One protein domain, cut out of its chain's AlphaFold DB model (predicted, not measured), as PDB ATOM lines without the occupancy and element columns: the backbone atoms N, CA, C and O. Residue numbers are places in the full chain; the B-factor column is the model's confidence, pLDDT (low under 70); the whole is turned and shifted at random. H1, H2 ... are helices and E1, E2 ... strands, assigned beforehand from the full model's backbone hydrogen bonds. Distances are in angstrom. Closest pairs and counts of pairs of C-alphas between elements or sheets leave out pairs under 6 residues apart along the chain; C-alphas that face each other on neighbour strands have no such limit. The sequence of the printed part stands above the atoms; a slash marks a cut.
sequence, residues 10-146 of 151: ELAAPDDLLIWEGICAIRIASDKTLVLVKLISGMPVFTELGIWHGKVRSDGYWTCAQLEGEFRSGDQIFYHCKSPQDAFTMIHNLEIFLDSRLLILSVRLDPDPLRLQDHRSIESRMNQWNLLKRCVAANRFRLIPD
ATOM      1  N   GLU A  10      31.520  32.104  19.261       90.31
ATOM      2  CA  GLU A  10      31.937  33.137  18.323       90.31
ATOM      3  C   GLU A  10      33.365  32.837  17.838       90.31
ATOM      4  O   GLU A  10      34.199  32.319  18.583       90.31
ATOM      5  N   LEU A  11      33.655  33.150  16.574       86.38
ATOM      6  CA  LEU A  11      35.016  33.125  16.038       86.38
ATOM      7  C   LEU A  11      35.662  34.493  16.280       86.38
ATOM      8  O   LEU A  11      35.466  35.415  15.492       86.38
ATOM      9  N   ALA A  12      36.427  34.618  17.366       82.81
ATOM     10  CA  ALA A  12      37.107  35.863  17.727       82.81
ATOM     11  C   ALA A  12      38.268  36.188  16.766       82.81
ATOM     12  O   ALA A  12      38.589  37.353  16.532       82.81
ATOM     13  N   ALA A  13      38.902  35.153  16.207       83.19
ATOM     14  CA  ALA A  13      39.918  35.231  15.160       83.19
ATOM     15  C   ALA A  13      39.960  33.897  14.378       83.19
ATOM     16  O   ALA A  13      39.358  32.921  14.834       83.19
ATOM     17  N   PRO A  14      40.684  33.800  13.240       81.69
ATOM     18  CA  PRO A  14      40.752  32.568  12.444       81.69
ATOM     19  C   PRO A  14      41.143  31.309  13.236       81.69
ATOM     20  O   PRO A  14      40.622  30.237  12.953       81.69
ATOM     21  N   ASP A  15      41.992  31.455  14.257       86.69
ATOM     22  CA  ASP A  15      42.476  30.364  15.114       86.69
ATOM     23  C   ASP A  15      42.050  30.525  16.584       86.69
ATOM     24  O   ASP A  15      42.708  30.005  17.491       86.69
ATOM     25  N   ASP A  16      40.979  31.274  16.852       89.00
ATOM     26  CA  ASP A  16      40.528  31.561  18.214       89.00
ATOM     27  C   ASP A  16      39.006  31.473  18.331       89.00
ATOM     28  O   ASP A  16      38.268  32.367  17.907       89.00
ATOM     29  N   LEU A  17      38.548  30.360  18.905       91.94
ATOM     30  CA  LEU A  17      37.140  30.087  19.143       91.94
ATOM     31  C   LEU A  17      36.776  30.464  20.575       91.94
ATOM     32  O   LEU A  17      37.337  29.912  21.524       91.94
ATOM     33  N   LEU A  18      35.791  31.341  20.729       91.81
ATOM     34  CA  LEU A  18      35.200  31.679  22.014       91.81
ATOM     35  C   LEU A  18      33.915  30.869  22.204       91.81
ATOM     36  O   LEU A  18      32.989  31.010  21.413       91.81
ATOM     37  N   ILE A  19      33.837  30.024  23.231       92.50
ATOM     38  CA  ILE A  19      32.617  29.281  23.579       92.50
ATOM     39  C   ILE A  19      31.898  29.933  24.762       92.50
ATOM     40  O   ILE A  19      32.526  30.354  25.738       92.50
ATOM     41  N   TRP A  20      30.570  29.994  24.692       90.38
ATOM     42  CA  TRP A  20      29.760  30.545  25.778       90.38
ATOM     43  C   TRP A  20      29.696  29.598  26.979       90.38
ATOM     44  O   TRP A  20      29.970  28.400  26.884       90.38
ATOM     45  N   GLU A  21      29.268  30.141  28.114       86.94
ATOM     46  CA  GLU A  21      28.974  29.364  29.311       86.94
ATOM     47  C   GLU A  21      28.111  28.120  29.025       86.94
ATOM     48  O   GLU A  21      27.091  28.169  28.328       86.94
ATOM     49  N   GLY A  22      28.482  26.997  29.647       91.12
ATOM     50  CA  GLY A  22      27.711  25.761  29.569       91.12
ATOM     51  C   GLY A  22      27.886  25.009  28.247       91.12
ATOM     52  O   GLY A  22      27.301  23.935  28.095       91.12
ATOM     53  N   ILE A  23      28.718  25.518  27.335       94.44
ATOM     54  CA  ILE A  23      29.172  24.806  26.142       94.44
ATOM     55  C   ILE A  23      30.485  24.099  26.460       94.44
ATOM     56  O   ILE A  23      31.438  24.711  26.934       94.44
ATOM     57  N   CYS A  24      30.529  22.798  26.203       96.38
ATOM     58  CA  CYS A  24      31.743  21.996  26.243       96.38
ATOM     59  C   CYS A  24      32.291  21.857  24.826       96.38
ATOM     60  O   CYS A  24      31.547  21.515  23.909       96.38
ATOM     61  N   ALA A  25      33.581  22.102  24.648       97.06
ATOM     62  CA  ALA A  25      34.287  21.789  23.420       97.06
ATOM     63  C   ALA A  25      35.027  20.460  23.575       97.06
ATOM     64  O   ALA A  25      35.715  20.254  24.572       97.06
ATOM     65  N   ILE A  26      34.917  19.591  22.574       97.62
ATOM     66  CA  ILE A  26      35.603  18.304  22.485       97.62
ATOM     67  C   ILE A  26      36.472  18.315  21.241       97.62
ATOM     68  O   ILE A  26      35.973  18.500  20.131       97.62
ATOM     69  N   ARG A  27      37.766  18.081  21.414       97.00
ATOM     70  CA  ARG A  27      38.696  17.845  20.319       97.00
ATOM     71  C   ARG A  27      38.870  16.344  20.143       97.00
ATOM     72  O   ARG A  27      39.465  15.694  21.003       97.00
ATOM     73  N   ILE A  28      38.362  15.828  19.031       97.12
ATOM     74  CA  ILE A  28      38.446  14.416  18.673       97.12
ATOM     75  C   ILE A  28      39.878  14.093  18.238       97.12
ATOM     76  O   ILE A  28      40.483  14.780  17.410       97.12
ATOM     77  N   ALA A  29      40.470  13.068  18.842       95.44
ATOM     78  CA  ALA A  29      41.885  12.767  18.689       95.44
ATOM     79  C   ALA A  29      42.229  12.216  17.303       95.44
ATOM     80  O   ALA A  29      43.305  12.539  16.781       95.44
ATOM     81  N   SER A  30      41.333  11.403  16.737       93.88
ATOM     82  CA  SER A  30      41.537  10.650  15.496       93.88
ATOM     83  C   SER A  30      41.648  11.547  14.265       93.88
ATOM     84  O   SER A  30      42.522  11.319  13.432       93.88
ATOM     85  N   ASP A  31      40.813  12.579  14.167       93.50
ATOM     86  CA  ASP A  31      40.669  13.421  12.973       93.50
ATOM     87  C   ASP A  31      40.823  14.927  13.248       93.50
ATOM     88  O   ASP A  31      40.827  15.729  12.317       93.50
ATOM     89  N   LYS A  32      41.021  15.315  14.516       93.00
ATOM     90  CA  LYS A  32      41.129  16.712  14.975       93.00
ATOM     91  C   LYS A  32      39.843  17.520  14.804       93.00
ATOM     92  O   LYS A  32      39.889  18.752  14.875       93.00
ATOM     93  N   THR A  33      38.711  16.848  14.636       95.62
ATOM     94  CA  THR A  33      37.402  17.487  14.585       95.62
ATOM     95  C   THR A  33      37.063  18.112  15.935       95.62
ATOM     96  O   THR A  33      37.300  17.531  16.997       95.62
ATOM     97  N   LEU A  34      36.515  19.324  15.897       95.94
ATOM     98  CA  LEU A  34      35.975  20.002  17.064       95.94
ATOM     99  C   LEU A  34      34.462  19.819  17.116       95.94
ATOM    100  O   LEU A  34      33.737  20.197  16.195       95.94
ATOM    101  N   VAL A  35      33.990  19.277  18.230       96.06
ATOM    102  CA  VAL A  35      32.572  19.085  18.515       96.06
ATOM    103  C   VAL A  35      32.199  19.939  19.716       96.06
ATOM    104  O   VAL A  35      32.846  19.882  20.758       96.06
ATOM    105  N   LEU A  36      31.148  20.737  19.581       95.94
ATOM    106  CA  LEU A  36      30.552  21.480  20.681       95.94
ATOM    107  C   LEU A  36      29.366  20.716  21.249       95.94
ATOM    108  O   LEU A  36      28.558  20.160  20.505       95.94
ATOM    109  N   VAL A  37      29.238  20.734  22.572       96.25
ATOM    110  CA  VAL A  37      28.186  20.033  23.301       96.25
ATOM    111  C   VAL A  37      27.528  20.960  24.305       96.25
ATOM    112  O   VAL A  37      28.201  21.631  25.085       96.25
ATOM    113  N   LYS A  38      26.196  20.957  24.322       94.44
ATOM    114  CA  LYS A  38      25.386  21.634  25.338       94.44
ATOM    115  C   LYS A  38      24.417  20.651  25.959       94.44
ATOM    116  O   LYS A  38      23.779  19.881  25.246       94.44
ATOM    117  N   LEU A  39      24.243  20.728  27.273       92.62
ATOM    118  CA  LEU A  39      23.161  20.018  27.946       92.62
ATOM    119  C   LEU A  39      21.859  20.815  27.805       92.62
ATOM    120  O   LEU A  39      21.784  21.977  28.207       92.62
ATOM    121  N   ILE A  40      20.823  20.188  27.256       90.88
ATOM    122  CA  ILE A  40      19.456  20.712  27.214       90.88
ATOM    123  C   ILE A  40      18.577  19.719  27.963       90.88
ATOM    124  O   ILE A  40      18.427  18.574  27.543       90.88
ATOM    125  N   SER A  41      18.033  20.142  29.106       88.62
ATOM    126  CA  SER A  41      17.260  19.267  30.002       88.62
ATOM    127  C   SER A  41      18.019  17.984  30.388       88.62
ATOM    128  O   SER A  41      17.443  16.902  30.426       88.62
ATOM    129  N   GLY A  42      19.331  18.102  30.623       87.69
ATOM    130  CA  GLY A  42      20.218  16.983  30.967       87.69
ATOM    131  C   GLY A  42      20.675  16.121  29.784       87.69
ATOM    132  O   GLY A  42      21.549  15.278  29.964       87.69
ATOM    133  N   MET A  43      20.144  16.353  28.580       90.44
ATOM    134  CA  MET A  43      20.506  15.605  27.376       90.44
ATOM    135  C   MET A  43      21.556  16.361  26.553       90.44
ATOM    136  O   MET A  43      21.402  17.567  26.343       90.44
ATOM    137  N   PRO A  44      22.608  15.688  26.059       93.50
ATOM    138  CA  PRO A  44      23.637  16.330  25.260       93.50
ATOM    139  C   PRO A  44      23.121  16.593  23.841       93.50
ATOM    140  O   PRO A  44      22.603  15.706  23.161       93.50
ATOM    141  N   VAL A  45      23.284  17.827  23.383       94.31
ATOM    142  CA  VAL A  45      23.098  18.226  21.989       94.31
ATOM    143  C   VAL A  45      24.469  18.543  21.420       94.31
ATOM    144  O   VAL A  45      25.220  19.303  22.026       94.31
ATOM    145  N   PHE A  46      24.785  17.957  20.269       93.62
ATOM    146  CA  PHE A  46      26.097  18.046  19.636       93.62
ATOM    147  C   PHE A  46      26.046  18.941  18.400       93.62
ATOM    148  O   PHE A  46      25.036  19.010  17.695       93.62
ATOM    149  N   THR A  47      27.145  19.627  18.115       92.62
ATOM    150  CA  THR A  47      27.366  20.335  16.855       92.62
ATOM    151  C   THR A  47      28.821  20.205  16.452       92.62
ATOM    152  O   THR A  47      29.713  20.574  17.206       92.62
ATOM    153  N   GLU A  48      29.052  19.709  15.247       92.88
ATOM    154  CA  GLU A  48      30.381  19.583  14.668       92.88
ATOM    155  C   GLU A  48      30.787  20.883  13.959       92.88
ATOM    156  O   GLU A  48      29.994  21.453  13.207       92.88
ATOM    157  N   LEU A  49      32.012  21.349  14.206       90.06
ATOM    158  CA  LEU A  49      32.610  22.507  13.529       90.06
ATOM    159  C   LEU A  49      33.665  22.110  12.483       90.06
ATOM    160  O   LEU A  49      34.211  22.978  11.805       90.06
ATOM    161  N   GLY A  50      33.931  20.810  12.333       91.12
ATOM    162  CA  GLY A  50      34.975  20.267  11.470       91.12
ATOM    163  C   GLY A  50      36.362  20.331  12.110       91.12
ATOM    164  O   GLY A  50      36.506  20.513  13.321       91.12
ATOM    165  N   ILE A  51      37.397  20.155  11.287       93.06
ATOM    166  CA  ILE A  51      38.797  20.159  11.728       93.06
ATOM    167  C   ILE A  51      39.158  21.535  12.292       93.06
ATOM    168  O   ILE A  51      39.026  22.551  11.610       93.06
ATOM    169  N   TRP A  52      39.672  21.562  13.523       89.88
ATOM    170  CA  TRP A  52      40.090  22.795  14.186       89.88
ATOM    171  C   TRP A  52      41.489  22.646  14.772       89.88
ATOM    172  O   TRP A  52      41.758  21.732  15.551       89.88
ATOM    173  N   HIS A  53      42.381  23.587  14.465       87.25
ATOM    174  CA  HIS A  53      43.737  23.640  15.030       87.25
ATOM    175  C   HIS A  53      43.935  24.805  16.004       87.25
ATOM    176  O   HIS A  53      44.891  24.795  16.780       87.25
ATOM    177  N   GLY A  54      43.004  25.758  16.014       89.00
ATOM    178  CA  GLY A  54      43.056  26.939  16.856       89.00
ATOM    179  C   GLY A  54      42.843  26.666  18.344       89.00
ATOM    180  O   GLY A  54      42.556  25.544  18.792       89.00
ATOM    181  N   LYS A  55      42.957  27.738  19.123       91.19
ATOM    182  CA  LYS A  55      42.653  27.753  20.552       91.19
ATOM    183  C   LYS A  55      41.145  27.750  20.768       91.19
ATOM    184  O   LYS A  55      40.375  28.206  19.924       91.19
ATOM    185  N   VAL A  56      40.748  27.212  21.913       91.75
ATOM    186  CA  VAL A  56      39.394  27.344  22.439       91.75
ATOM    187  C   VAL A  56      39.511  28.113  23.744       91.75
ATOM    188  O   VAL A  56      40.277  27.727  24.627       91.75
ATOM    189  N   ARG A  57      38.787  29.219  23.838       90.50
ATOM    190  CA  ARG A  57      38.610  30.018  25.048       90.50
ATOM    191  C   ARG A  57      37.142  29.987  25.422       90.50
ATOM    192  O   ARG A  57      36.298  29.705  24.578       90.50
ATOM    193  N   SER A  58      36.828  30.288  26.672       85.12
ATOM    194  CA  SER A  58      35.441  30.459  27.089       85.12
ATOM    195  C   SER A  58      35.248  31.825  27.713       85.12
ATOM    196  O   SER A  58      36.121  32.297  28.440       85.12
ATOM    197  N   ASP A  59      34.098  32.418  27.410       79.56
ATOM    198  CA  ASP A  59      33.548  33.583  28.101       79.56
ATOM    199  C   ASP A  59      32.577  33.114  29.197       79.56
ATOM    200  O   ASP A  59      31.385  33.426  29.214       79.56
ATOM    201  N   GLY A  60      33.053  32.205  30.050       71.75
ATOM    202  CA  GLY A  60      32.305  31.770  31.220       71.75
ATOM    203  C   GLY A  60      32.312  32.860  32.286       71.75
ATOM    204  O   GLY A  60      33.306  33.562  32.459       71.75
ATOM    205  N   TYR A  61      31.218  32.983  33.042       79.06
ATOM    206  CA  TYR A  61      31.177  33.913  34.170       79.06
ATOM    207  C   TYR A  61      32.254  33.569  35.205       79.06
ATOM    208  O   TYR A  61      32.550  32.398  35.444       79.06
ATOM    209  N   TRP A  62      32.744  34.578  35.920       79.25
ATOM    210  CA  TRP A  62      33.749  34.450  36.984       79.25
ATOM    211  C   TRP A  62      33.373  33.473  38.117       79.25
ATOM    212  O   TRP A  62      34.223  33.005  38.872       79.25
ATOM    213  N   THR A  63      32.085  33.137  38.252       87.50
ATOM    214  CA  THR A  63      31.583  32.143  39.216       87.50
ATOM    215  C   THR A  63      31.712  30.691  38.739       87.50
ATOM    216  O   THR A  63      31.544  29.766  39.546       87.50
ATOM    217  N   CYS A  64      32.032  30.459  37.467       91.81
ATOM    218  CA  CYS A  64      32.210  29.130  36.890       91.81
ATOM    219  C   CYS A  64      33.555  28.505  37.254       91.81
ATOM    220  O   CYS A  64      34.511  29.177  37.639       91.81
ATOM    221  N   ALA A  65      33.619  27.183  37.127       94.00
ATOM    222  CA  ALA A  65      34.882  26.468  37.058       94.00
ATOM    223  C   ALA A  65      35.221  26.164  35.597       94.00
ATOM    224  O   ALA A  65      34.341  25.813  34.807       94.00
ATOM    225  N   GLN A  66      36.507  26.243  35.275       94.56
ATOM    226  CA  GLN A  66      37.087  25.736  34.041       94.56
ATOM    227  C   GLN A  66      37.501  24.281  34.234       94.56
ATOM    228  O   GLN A  66      38.245  23.946  35.155       94.56
ATOM    229  N   LEU A  67      37.039  23.419  33.344       95.88
ATOM    230  CA  LEU A  67      37.355  22.007  33.304       95.88
ATOM    231  C   LEU A  67      38.142  21.710  32.034       95.88
ATOM    232  O   LEU A  67      37.716  22.040  30.928       95.88
ATOM    233  N   GLU A  68      39.266  21.032  32.218       97.12
ATOM    234  CA  GLU A  68      40.069  20.461  31.145       97.12
ATOM    235  C   GLU A  68      40.234  18.973  31.406       97.12
ATOM    236  O   GLU A  68      40.646  18.568  32.497       97.12
ATOM    237  N   GLY A  69      39.895  18.155  30.420       97.31
ATOM    238  CA  GLY A  69      39.902  16.707  30.566       97.31
ATOM    239  C   GLY A  69      40.490  16.002  29.361       97.31
ATOM    240  O   GLY A  69      40.489  16.535  28.255       97.31
ATOM    241  N   GLU A  70      40.974  14.790  29.594       98.00
ATOM    242  CA  GLU A  70      41.496  13.896  28.563       98.00
ATOM    243  C   GLU A  70      40.911  12.502  28.773       98.00
ATOM    244  O   GLU A  70      40.910  11.981  29.894       98.00
ATOM    245  N   PHE A  71      40.410  11.905  27.698       97.81
ATOM    246  CA  PHE A  71      39.852  10.558  27.666       97.81
ATOM    247  C   PHE A  71      40.914   9.537  27.244       97.81
ATOM    248  O   PHE A  71      41.935   9.884  26.660       97.81
ATOM    249  N   ARG A  72      40.685   8.247  27.510       96.81
ATOM    250  CA  ARG A  72      41.628   7.169  27.134       96.81
ATOM    251  C   ARG A  72      41.872   7.048  25.629       96.81
ATOM    252  O   ARG A  72      42.929   6.576  25.226       96.81
ATOM    253  N   SER A  73      40.905   7.473  24.831       96.50
ATOM    254  CA  SER A  73      40.985   7.617  23.373       96.50
ATOM    255  C   SER A  73      41.936   8.738  22.931       96.50
ATOM    256  O   SER A  73      42.300   8.802  21.760       96.50
ATOM    257  N   GLY A  74      42.353   9.610  23.854       97.44
ATOM    258  CA  GLY A  74      43.126  10.820  23.588       97.44
ATOM    259  C   GLY A  74      42.262  12.051  23.307       97.44
ATOM    260  O   GLY A  74      42.817  13.125  23.079       97.44
ATOM    261  N   ASP A  75      40.929  11.917  23.301       97.75
ATOM    262  CA  ASP A  75      40.022  13.051  23.103       97.75
ATOM    263  C   ASP A  75      40.148  14.030  24.267       97.75
ATOM    264  O   ASP A  75      40.291  13.629  25.426       97.75
ATOM    265  N   GLN A  76      40.085  15.323  23.964       97.69
ATOM    266  CA  GLN A  76      40.299  16.380  24.950       97.69
ATOM    267  C   GLN A  76      39.068  17.257  25.077       97.69
ATOM    268  O   GLN A  76      38.420  17.553  24.075       97.69
ATOM    269  N   ILE A  77      38.778  17.716  26.292       97.31
ATOM    270  CA  ILE A  77      37.660  18.619  26.553       97.31
ATOM    271  C   ILE A  77      38.104  19.930  27.175       97.31
ATOM    272  O   ILE A  77      39.047  19.969  27.965       97.31
ATOM    273  N   PHE A  78      37.361  20.981  26.850       96.69
ATOM    274  CA  PHE A  78      37.440  22.289  27.478       96.69
ATOM    275  C   PHE A  78      36.021  22.770  27.786       96.69
ATOM    276  O   PHE A  78      35.193  22.890  26.881       96.69
ATOM    277  N   TYR A  79      35.719  23.001  29.062       95.88
ATOM    278  CA  TYR A  79      34.353  23.247  29.515       95.88
ATOM    279  C   TYR A  79      34.299  24.253  30.660       95.88
ATOM    280  O   TYR A  79      35.045  24.132  31.624       95.88
ATOM    281  N   HIS A  80      33.397  25.229  30.585       93.38
ATOM    282  CA  HIS A  80      33.094  26.134  31.697       93.38
ATOM    283  C   HIS A  80      31.686  25.865  32.219       93.38
ATOM    284  O   HIS A  80      30.716  25.914  31.453       93.38
ATOM    285  N   CYS A  81      31.555  25.601  33.521       92.50
ATOM    286  CA  CYS A  81      30.253  25.331  34.129       92.50
ATOM    287  C   CYS A  81      30.109  25.842  35.564       92.50
ATOM    288  O   CYS A  81      31.081  25.993  36.307       92.50
ATOM    289  N   LYS A  82      28.851  26.084  35.956       91.00
ATOM    290  CA  LYS A  82      28.484  26.669  37.255       91.00
ATOM    291  C   LYS A  82      28.598  25.690  38.410       91.00
ATOM    292  O   LYS A  82      28.843  26.111  39.539       91.00
ATOM    293  N   SER A  83      28.370  24.401  38.151       93.12
ATOM    294  CA  SER A  83      28.204  23.413  39.211       93.12
ATOM    295  C   SER A  83      28.947  22.098  38.942       93.12
ATOM    296  O   SER A  83      29.093  21.688  37.785       93.12
ATOM    297  N   PRO A  84      29.356  21.381  40.009       95.50
ATOM    298  CA  PRO A  84      29.862  20.014  39.896       95.50
ATOM    299  C   PRO A  84      28.841  19.034  39.301       95.50
ATOM    300  O   PRO A  84      29.228  18.050  38.677       95.50
ATOM    301  N   GLN A  85      27.540  19.286  39.485       94.88
ATOM    302  CA  GLN A  85      26.481  18.427  38.955       94.88
ATOM    303  C   GLN A  85      26.401  18.513  37.426       94.88
ATOM    304  O   GLN A  85      26.286  17.485  36.756       94.88
ATOM    305  N   ASP A  86      26.511  19.723  36.871       94.00
ATOM    306  CA  ASP A  86      26.571  19.930  35.420       94.00
ATOM    307  C   ASP A  86      27.842  19.307  34.838       94.00
ATOM    308  O   ASP A  86      27.777  18.600  33.833       94.00
ATOM    309  N   ALA A  87      28.982  19.493  35.515       95.88
ATOM    310  CA  ALA A  87      30.243  18.846  35.158       95.88
ATOM    311  C   ALA A  87      30.109  17.322  35.089       95.88
ATOM    312  O   ALA A  87      30.469  16.716  34.083       95.88
ATOM    313  N   PHE A  88      29.561  16.705  36.138       96.69
ATOM    314  CA  PHE A  88      29.338  15.264  36.179       96.69
ATOM    315  C   PHE A  88      28.426  14.801  35.039       96.69
ATOM    316  O   PHE A  88      28.758  13.851  34.332       96.69
ATOM    317  N   THR A  89      27.304  15.493  34.832       96.56
ATOM    318  CA  THR A  89      26.316  15.133  33.809       96.56
ATOM    319  C   THR A  89      26.914  15.243  32.407       96.56
ATOM    320  O   THR A  89      26.717  14.346  31.588       96.56
ATOM    321  N   MET A  90      27.684  16.302  32.137       97.06
ATOM    322  CA  MET A  90      28.405  16.473  30.878       97.06
ATOM    323  C   MET A  90      29.395  15.324  30.685       97.06
ATOM    324  O   MET A  90      29.273  14.576  29.723       97.06
ATOM    325  N   ILE A  91      30.320  15.127  31.630       97.12
ATOM    326  CA  ILE A  91      31.367  14.098  31.545       97.12
ATOM    327  C   ILE A  91      30.766  12.705  31.342       97.12
ATOM    328  O   ILE A  91      31.235  11.971  30.481       97.12
ATOM    329  N   HIS A  92      29.710  12.350  32.076       96.38
ATOM    330  CA  HIS A  92      29.053  11.050  31.939       96.38
ATOM    331  C   HIS A  92      28.485  10.826  30.531       96.38
ATOM    332  O   HIS A  92      28.688   9.769  29.938       96.38
ATOM    333  N   ASN A  93      27.819  11.838  29.969       96.75
ATOM    334  CA  ASN A  93      27.324  11.777  28.595       96.75
ATOM    335  C   ASN A  93      28.465  11.678  27.574       96.75
ATOM    336  O   ASN A  93      28.325  10.981  26.572       96.75
ATOM    337  N   LEU A  94      29.599  12.337  27.831       96.75
ATOM    338  CA  LEU A  94      30.772  12.246  26.965       96.75
ATOM    339  C   LEU A  94      31.446  10.877  27.028       96.75
ATOM    340  O   LEU A  94      31.851  10.377  25.987       96.75
ATOM    341  N   GLU A  95      31.517  10.241  28.202       96.38
ATOM    342  CA  GLU A  95      32.040   8.870  28.308       96.38
ATOM    343  C   GLU A  95      31.227   7.883  27.460       96.38
ATOM    344  O   GLU A  95      31.801   6.995  26.834       96.38
ATOM    345  N   ILE A  96      29.901   8.057  27.415       95.88
ATOM    346  CA  ILE A  96      29.002   7.247  26.581       95.88
ATOM    347  C   ILE A  96      29.199   7.575  25.098       95.88
ATOM    348  O   ILE A  96      29.325   6.668  24.283       95.88
ATOM    349  N   PHE A  97      29.222   8.862  24.743       95.19
ATOM    350  CA  PHE A  97      29.352   9.309  23.353       95.19
ATOM    351  C   PHE A  97      30.682   8.885  22.716       95.19
ATOM    352  O   PHE A  97      30.698   8.455  21.567       95.19
ATOM    353  N   LEU A  98      31.783   8.998  23.462       95.75
ATOM    354  CA  LEU A  98      33.130   8.672  22.988       95.75
ATOM    355  C   LEU A  98      33.478   7.184  23.140       95.75
ATOM    356  O   LEU A  98      34.567   6.787  22.735       95.75
ATOM    357  N   ASP A  99      32.606   6.390  23.774       96.69
ATOM    358  CA  ASP A  99      32.888   5.015  24.213       96.69
ATOM    359  C   ASP A  99      34.263   4.896  24.904       96.69
ATOM    360  O   ASP A  99      35.100   4.036  24.623       96.69
ATOM    361  N   SER A 100      34.548   5.856  25.786       96.50
ATOM    362  CA  SER A 100      35.887   6.075  26.324       96.50
ATOM    363  C   SER A 100      35.800   6.637  27.731       96.50
ATOM    364  O   SER A 100      34.983   7.501  28.034       96.50
ATOM    365  N   ARG A 101      36.653   6.144  28.630       96.19
ATOM    366  CA  ARG A 101      36.685   6.610  30.023       96.19
ATOM    367  C   ARG A 101      37.536   7.859  30.162       96.19
ATOM    368  O   ARG A 101      38.604   7.953  29.552       96.19
ATOM    369  N   LEU A 102      37.111   8.757  31.044       96.94
ATOM    370  CA  LEU A 102      37.905   9.912  31.437       96.94
ATOM    371  C   LEU A 102      39.195   9.442  32.130       96.94
ATOM    372  O   LEU A 102      39.163   8.663  33.083       96.94
ATOM    373  N   LEU A 103      40.347   9.903  31.654       96.81
ATOM    374  CA  LEU A 103      41.662   9.549  32.190       96.81
ATOM    375  C   LEU A 103      42.191  10.644  33.121       96.81
ATOM    376  O   LEU A 103      42.696  10.352  34.210       96.81
ATOM    377  N   ILE A 104      42.075  11.901  32.693       97.62
ATOM    378  CA  ILE A 104      42.589  13.076  33.399       97.62
ATOM    379  C   ILE A 104      41.482  14.120  33.483       97.62
ATOM    380  O   ILE A 104      40.782  14.353  32.504       97.62
ATOM    381  N   LEU A 105      41.354  14.771  34.638       98.06
ATOM    382  CA  LEU A 105      40.524  15.954  34.815       98.06
ATOM    383  C   LEU A 105      41.237  16.985  35.687       98.06
ATOM    384  O   LEU A 105      41.665  16.689  36.805       98.06
ATOM    385  N   SER A 106      41.322  18.207  35.180       97.38
ATOM    386  CA  SER A 106      41.734  19.390  35.924       97.38
ATOM    387  C   SER A 106      40.544  20.329  36.043       97.38
ATOM    388  O   SER A 106      39.905  20.655  35.048       97.38
ATOM    389  N   VAL A 107      40.251  20.757  37.265       96.81
ATOM    390  CA  VAL A 107      39.199  21.721  37.583       96.81
ATOM    391  C   VAL A 107      39.876  22.952  38.164       96.81
ATOM    392  O   VAL A 107      40.460  22.879  39.243       96.81
ATOM    393  N   ARG A 108      39.817  24.073  37.453       95.44
ATOM    394  CA  ARG A 108      40.356  25.367  37.871       95.44
ATOM    395  C   ARG A 108      39.199  26.292  38.225       95.44
ATOM    396  O   ARG A 108      38.298  26.470  37.413       95.44
ATOM    397  N   LEU A 109      39.197  26.854  39.429       94.88
ATOM    398  CA  LEU A 109      38.120  27.742  39.873       94.88
ATOM    399  C   LEU A 109      38.597  28.776  40.881       94.88
ATOM    400  O   LEU A 109      39.540  28.538  41.634       94.88
ATOM    401  N   ASP A 110      37.860  29.875  40.956       93.81
ATOM    402  CA  ASP A 110      38.026  30.850  42.017       93.81
ATOM    403  C   ASP A 110      37.323  30.358  43.292       93.81
ATOM    404  O   ASP A 110      36.115  30.077  43.239       93.81
ATOM    405  N   PRO A 111      38.030  30.209  44.429       93.69
ATOM    406  CA  PRO A 111      37.410  29.806  45.688       93.69
ATOM    407  C   PRO A 111      36.438  30.853  46.255       93.69
ATOM    408  O   PRO A 111      35.508  30.476  46.965       93.69
ATOM    409  N   ASP A 112      36.624  32.138  45.930       93.06
ATOM    410  CA  ASP A 112      35.818  33.268  46.412       93.06
ATOM    411  C   ASP A 112      35.412  34.200  45.254       93.06
ATOM    412  O   ASP A 112      35.832  35.363  45.201       93.06
ATOM    413  N   PRO A 113      34.588  33.732  44.302       89.94
ATOM    414  CA  PRO A 113      34.303  34.481  43.078       89.94
ATOM    415  C   PRO A 113      33.573  35.809  43.338       89.94
ATOM    416  O   PRO A 113      33.593  36.697  42.495       89.94
ATOM    417  N   LEU A 114      32.925  35.960  44.497       89.25
ATOM    418  CA  LEU A 114      32.217  37.182  44.887       89.25
ATOM    419  C   LEU A 114      33.055  38.107  45.784       89.25
ATOM    420  O   LEU A 114      32.565  39.166  46.171       89.25
ATOM    421  N   ARG A 115      34.303  37.730  46.101       90.00
ATOM    422  CA  ARG A 115      35.237  38.506  46.937       90.00
ATOM    423  C   ARG A 115      34.667  38.846  48.317       90.00
ATOM    424  O   ARG A 115      34.939  39.916  48.860       90.00
ATOM    425  N   LEU A 116      33.860  37.945  48.879       90.44
ATOM    426  CA  LEU A 116      33.185  38.162  50.160       90.44
ATOM    427  C   LEU A 116      34.088  37.848  51.356       90.44
ATOM    428  O   LEU A 116      33.757  38.232  52.474       90.44
ATOM    429  N   GLN A 117      35.201  37.140  51.134       90.81
ATOM    430  CA  GLN A 117      36.127  36.671  52.167       90.81
ATOM    431  C   GLN A 117      35.449  35.813  53.250       90.81
ATOM    432  O   GLN A 117      35.955  35.663  54.361       90.81
ATOM    433  N   ASP A 118      34.301  35.211  52.927       95.69
ATOM    434  CA  ASP A 118      33.607  34.298  53.825       95.69
ATOM    435  C   ASP A 118      34.239  32.906  53.751       95.69
ATOM    436  O   ASP A 118      33.980  32.117  52.838       95.69
ATOM    437  N   HIS A 119      35.038  32.588  54.767       95.00
ATOM    438  CA  HIS A 119      35.706  31.299  54.903       95.00
ATOM    439  C   HIS A 119      34.760  30.099  54.778       95.00
ATOM    440  O   HIS A 119      35.148  29.098  54.176       95.00
ATOM    441  N   ARG A 120      33.525  30.181  55.295       96.19
ATOM    442  CA  ARG A 120      32.575  29.057  55.223       96.19
ATOM    443  C   ARG A 120      32.100  28.825  53.794       96.19
ATOM    444  O   ARG A 120      32.026  27.681  53.351       96.19
ATOM    445  N   SER A 121      31.799  29.900  53.072       94.56
ATOM    446  CA  SER A 121      31.404  29.828  51.663       94.56
ATOM    447  C   SER A 121      32.541  29.308  50.782       94.56
ATOM    448  O   SER A 121      32.312  28.430  49.947       94.56
ATOM    449  N   ILE A 122      33.770  29.775  51.019       95.44
ATOM    450  CA  ILE A 122      34.977  29.313  50.318       95.44
ATOM    451  C   ILE A 122      35.192  27.813  50.541       95.44
ATOM    452  O   ILE A 122      35.326  27.046  49.586       95.44
ATOM    453  N   GLU A 123      35.189  27.374  51.800       96.69
ATOM    454  CA  GLU A 123      35.370  25.967  52.160       96.69
ATOM    455  C   GLU A 123      34.268  25.087  51.556       96.69
ATOM    456  O   GLU A 123      34.555  24.047  50.959       96.69
ATOM    457  N   SER A 124      33.009  25.525  51.646       95.69
ATOM    458  CA  SER A 124      31.863  24.831  51.056       95.69
ATOM    459  C   SER A 124      32.031  24.647  49.547       95.69
ATOM    460  O   SER A 124      31.917  23.526  49.044       95.69
ATOM    461  N   ARG A 125      32.386  25.714  48.820       95.00
ATOM    462  CA  ARG A 125      32.620  25.665  47.372       95.00
ATOM    463  C   ARG A 125      33.757  24.708  47.016       95.00
ATOM    464  O   ARG A 125      33.589  23.863  46.136       95.00
ATOM    465  N   MET A 126      34.890  24.790  47.714       96.38
ATOM    466  CA  MET A 126      36.024  23.888  47.484       96.38
ATOM    467  C   MET A 126      35.646  22.426  47.744       96.38
ATOM    468  O   MET A 126      35.975  21.552  46.942       96.38
ATOM    469  N   ASN A 127      34.896  22.156  48.814       95.56
ATOM    470  CA  ASN A 127      34.417  20.814  49.134       95.56
ATOM    471  C   ASN A 127      33.454  20.276  48.069       95.56
ATOM    472  O   ASN A 127      33.609  19.133  47.640       95.56
ATOM    473  N   GLN A 128      32.511  21.091  47.590       95.00
ATOM    474  CA  GLN A 128      31.581  20.710  46.523       95.00
ATOM    475  C   GLN A 128      32.313  20.297  45.240       95.00
ATOM    476  O   GLN A 128      32.019  19.243  44.678       95.00
ATOM    477  N   TRP A 129      33.302  21.075  44.795       96.00
ATOM    478  CA  TRP A 129      34.085  20.722  43.607       96.00
ATOM    479  C   TRP A 129      35.030  19.542  43.839       96.00
ATOM    480  O   TRP A 129      35.246  18.741  42.932       96.00
ATOM    481  N   ASN A 130      35.546  19.362  45.056       94.38
ATOM    482  CA  ASN A 130      36.358  18.195  45.392       94.38
ATOM    483  C   ASN A 130      35.538  16.890  45.409       94.38
ATOM    484  O   ASN A 130      36.075  15.824  45.105       94.38
ATOM    485  N   LEU A 131      34.233  16.947  45.711       92.81
ATOM    486  CA  LEU A 131      33.349  15.779  45.620       92.81
ATOM    487  C   LEU A 131      33.232  15.244  44.191       92.81
ATOM    488  O   LEU A 131      33.063  14.036  44.030       92.81
ATOM    489  N   LEU A 132      33.413  16.090  43.167       93.62
ATOM    490  CA  LEU A 132      33.406  15.658  41.768       93.62
ATOM    491  C   LEU A 132      34.404  14.520  41.528       93.62
ATOM    492  O   LEU A 132      34.072  13.576  40.820       93.62
ATOM    493  N   LYS A 133      35.568  14.544  42.197       92.31
ATOM    494  CA  LYS A 133      36.579  13.475  42.154       92.31
ATOM    495  C   LYS A 133      36.009  12.088  42.458       92.31
ATOM    496  O   LYS A 133      36.521  11.099  41.954       92.31
ATOM    497  N   ARG A 134      35.005  12.001  43.333       87.81
ATOM    498  CA  ARG A 134      34.375  10.727  43.715       87.81
ATOM    499  C   ARG A 134      33.344  10.269  42.689       87.81
ATOM    500  O   ARG A 134      33.079   9.077  42.601       87.81
ATOM    501  N   CYS A 135      32.764  11.210  41.951       88.88
ATOM    502  CA  CYS A 135      31.729  10.943  40.961       88.88
ATOM    503  C   CYS A 135      32.320  10.624  39.583       88.88
ATOM    504  O   CYS A 135      31.720   9.863  38.831       88.88
ATOM    505  N   VAL A 136      33.488  11.180  39.248       88.50
ATOM    506  CA  VAL A 136      34.182  10.887  37.988       88.50
ATOM    507  C   VAL A 136      35.253   9.822  38.202       88.50
ATOM    508  O   VAL A 136      36.080   9.926  39.103       88.50
ATOM    509  N   ALA A 137      35.282   8.801  37.348       81.31
ATOM    510  CA  ALA A 137      36.246   7.701  37.433       81.31
ATOM    511  C   ALA A 137      37.626   8.058  36.836       81.31
ATOM    512  O   ALA A 137      38.290   7.210  36.242       81.31
ATOM    513  N   ALA A 138      38.064   9.313  36.977       88.06
ATOM    514  CA  ALA A 138      39.320   9.789  36.406       88.06
ATOM    515  C   ALA A 138      40.531   9.253  37.184       88.06
ATOM    516  O   ALA A 138      40.629   9.417  38.402       88.06
ATOM    517  N   ASN A 139      41.510   8.686  36.474       90.44
ATOM    518  CA  ASN A 139      42.762   8.215  37.077       90.44
ATOM    519  C   ASN A 139      43.567   9.357  37.716       90.44
ATOM    520  O   ASN A 139      44.272   9.150  38.707       90.44
ATOM    521  N   ARG A 140      43.509  10.557  37.130       94.94
ATOM    522  CA  ARG A 140      44.177  11.756  37.646       94.94
ATOM    523  C   ARG A 140      43.175  12.891  37.757       94.94
ATOM    524  O   ARG A 140      42.649  13.350  36.752       94.94
ATOM    525  N   PHE A 141      42.969  13.370  38.977       96.88
ATOM    526  CA  PHE A 141      42.107  14.510  39.268       96.88
ATOM    527  C   PHE A 141      42.912  15.615  39.947       96.88
ATOM    528  O   PHE A 141      43.643  15.342  40.905       96.88
ATOM    529  N   ARG A 142      42.764  16.855  39.477       96.75
ATOM    530  CA  ARG A 142      43.375  18.048  40.075       96.75
ATOM    531  C   ARG A 142      42.319  19.119  40.305       96.75
ATOM    532  O   ARG A 142      41.610  19.484  39.376       96.75
ATOM    533  N   LEU A 143      42.268  19.642  41.526       96.50
ATOM    534  CA  LEU A 143      41.500  20.834  41.872       96.50
ATOM    535  C   LEU A 143      42.481  21.987  42.067       96.50
ATOM    536  O   LEU A 143      43.370  21.896  42.913       96.50
ATOM    537  N   ILE A 144      42.353  23.028  41.255       96.06
ATOM    538  CA  ILE A 144      43.299  24.135  41.158       96.06
ATOM    539  C   ILE A 144      42.564  25.406  41.604       96.06
ATOM    540  O   ILE A 144      41.781  25.955  40.825       96.06
ATOM    541  N   PRO A 145      42.762  25.862  42.853       92.94
ATOM    542  CA  PRO A 145      42.252  27.156  43.276       92.94
ATOM    543  C   PRO A 145      43.003  28.257  42.526       92.94
ATOM    544  O   PRO A 145      44.235  28.259  42.489       92.94
ATOM    545  N   ASP A 146      42.266  29.184  41.931       89.50
ATOM    546  CA  ASP A 146      42.834  30.283  41.169       89.50
ATOM    547  C   ASP A 146      42.010  31.564  41.319       89.50
ATOM    548  O   ASP A 146      40.953  31.721  40.711       89.50
TER     549      ASP A 146
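Overview. This is residues 10 to 146 of the 151 residues of an uncharacterized protein of Toxocara canis (UniProt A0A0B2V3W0). A twisted sheet of seven strands curls round H1 on one face, with H2 on the same face over E9 and E10 at one edge. The small sheet of E1, E2 and E6 covers part of the opposite face, a sandwich that is only partly face to face. The printed part has 137 residues with two named helices and ten named strands, in the order E1 E2 E3 E4 E5 E6 E7 E8 H1 E9 H2 E10. The large sheet runs E5 E4 E3 E8 E7 E9 E10 and the small one E1 E2 E6, both mixed; the class is mixed, helices and strands. The whole is compact, with a radius of gyration of the C-alphas of 14.9 A and spans of 46 by 33 by 27 A.

Arrangement. E1, residues 10 to 13, and E2, residues 16 to 20, form a hairpin, with N 10 and O 18 2.8 A apart. E3, residues 23 to 27, E4, residues 33 to 40, and E5, residues 43 to 51, form a meander, each strand the antiparallel neighbour of the one before; N 24 and O 37 are 2.8 A apart, as are N 47 and O 36. E6, residues 55 to 59, is the parallel neighbour of E2, with N 19 and O 57 2.8 A apart. E7, residues 65 to 71, and E8, residues 76 to 81, form a hairpin, with N 67 and O 79 2.7 A apart. E8 is also antiparallel to E3, with N 27 and O 76 2.8 A apart. The closest C-alphas of E6 and E8, in the two sheets of the sandwich, are those of Ser 58 and His 80, 6.7 A apart. H1, residues 84 to 97, is on the large sheet; its closest C-alphas with E8 are Ala 87 and Cys 81, 6.6 A. E9, residues 102 to 109, is antiparallel to E7, with N 66 and O 108 2.8 A apart; E8, H1 and E9 form a split strand-helix-strand unit, with E7 between the two strands and a right-handed crossover. H2, residues 119 to 135, is on the same face as H1, two layers with the sheet, at a height over the sheet of 10.3 A. With residues 128 to 135 alone it touches residues 84 to 88 of H1, closest at the C-alphas of Trp 129 and Pro 84, 5.7 A, at a shallow tilt of 18 degrees, the same way. E10, residues 140 to 145, is parallel to E9, with N 107 and O 142 2.8 A apart; E9, H2 and E10 form a strand-helix-strand unit, right-handed too. Every O i to N i+4 pair is within hydrogen-bond range in H1, and 9 of 13 in H2.

Along the chain. E1 begins at C-alpha 10, (31.937, 33.137, 18.323). From first to last C-alpha E4 measures 22.2 A, E5 24.5 A, H1 19.7 A and H2 25.0 A. H2 begins at C-alpha 119, (35.706, 31.299, 54.903), and E10 ends at C-alpha 145, (42.252, 27.156, 43.276).

Size, cuts and confidence. The two C-alphas farthest apart are those of Asp 31 and Asp 118, 46.4 A. The printed part has no cut and no long link; the link from E9 to H2 is short, with 9 residues, and the other links are tight. The mean pLDDT of the printed part is 93.0, and no printed residue is under 70.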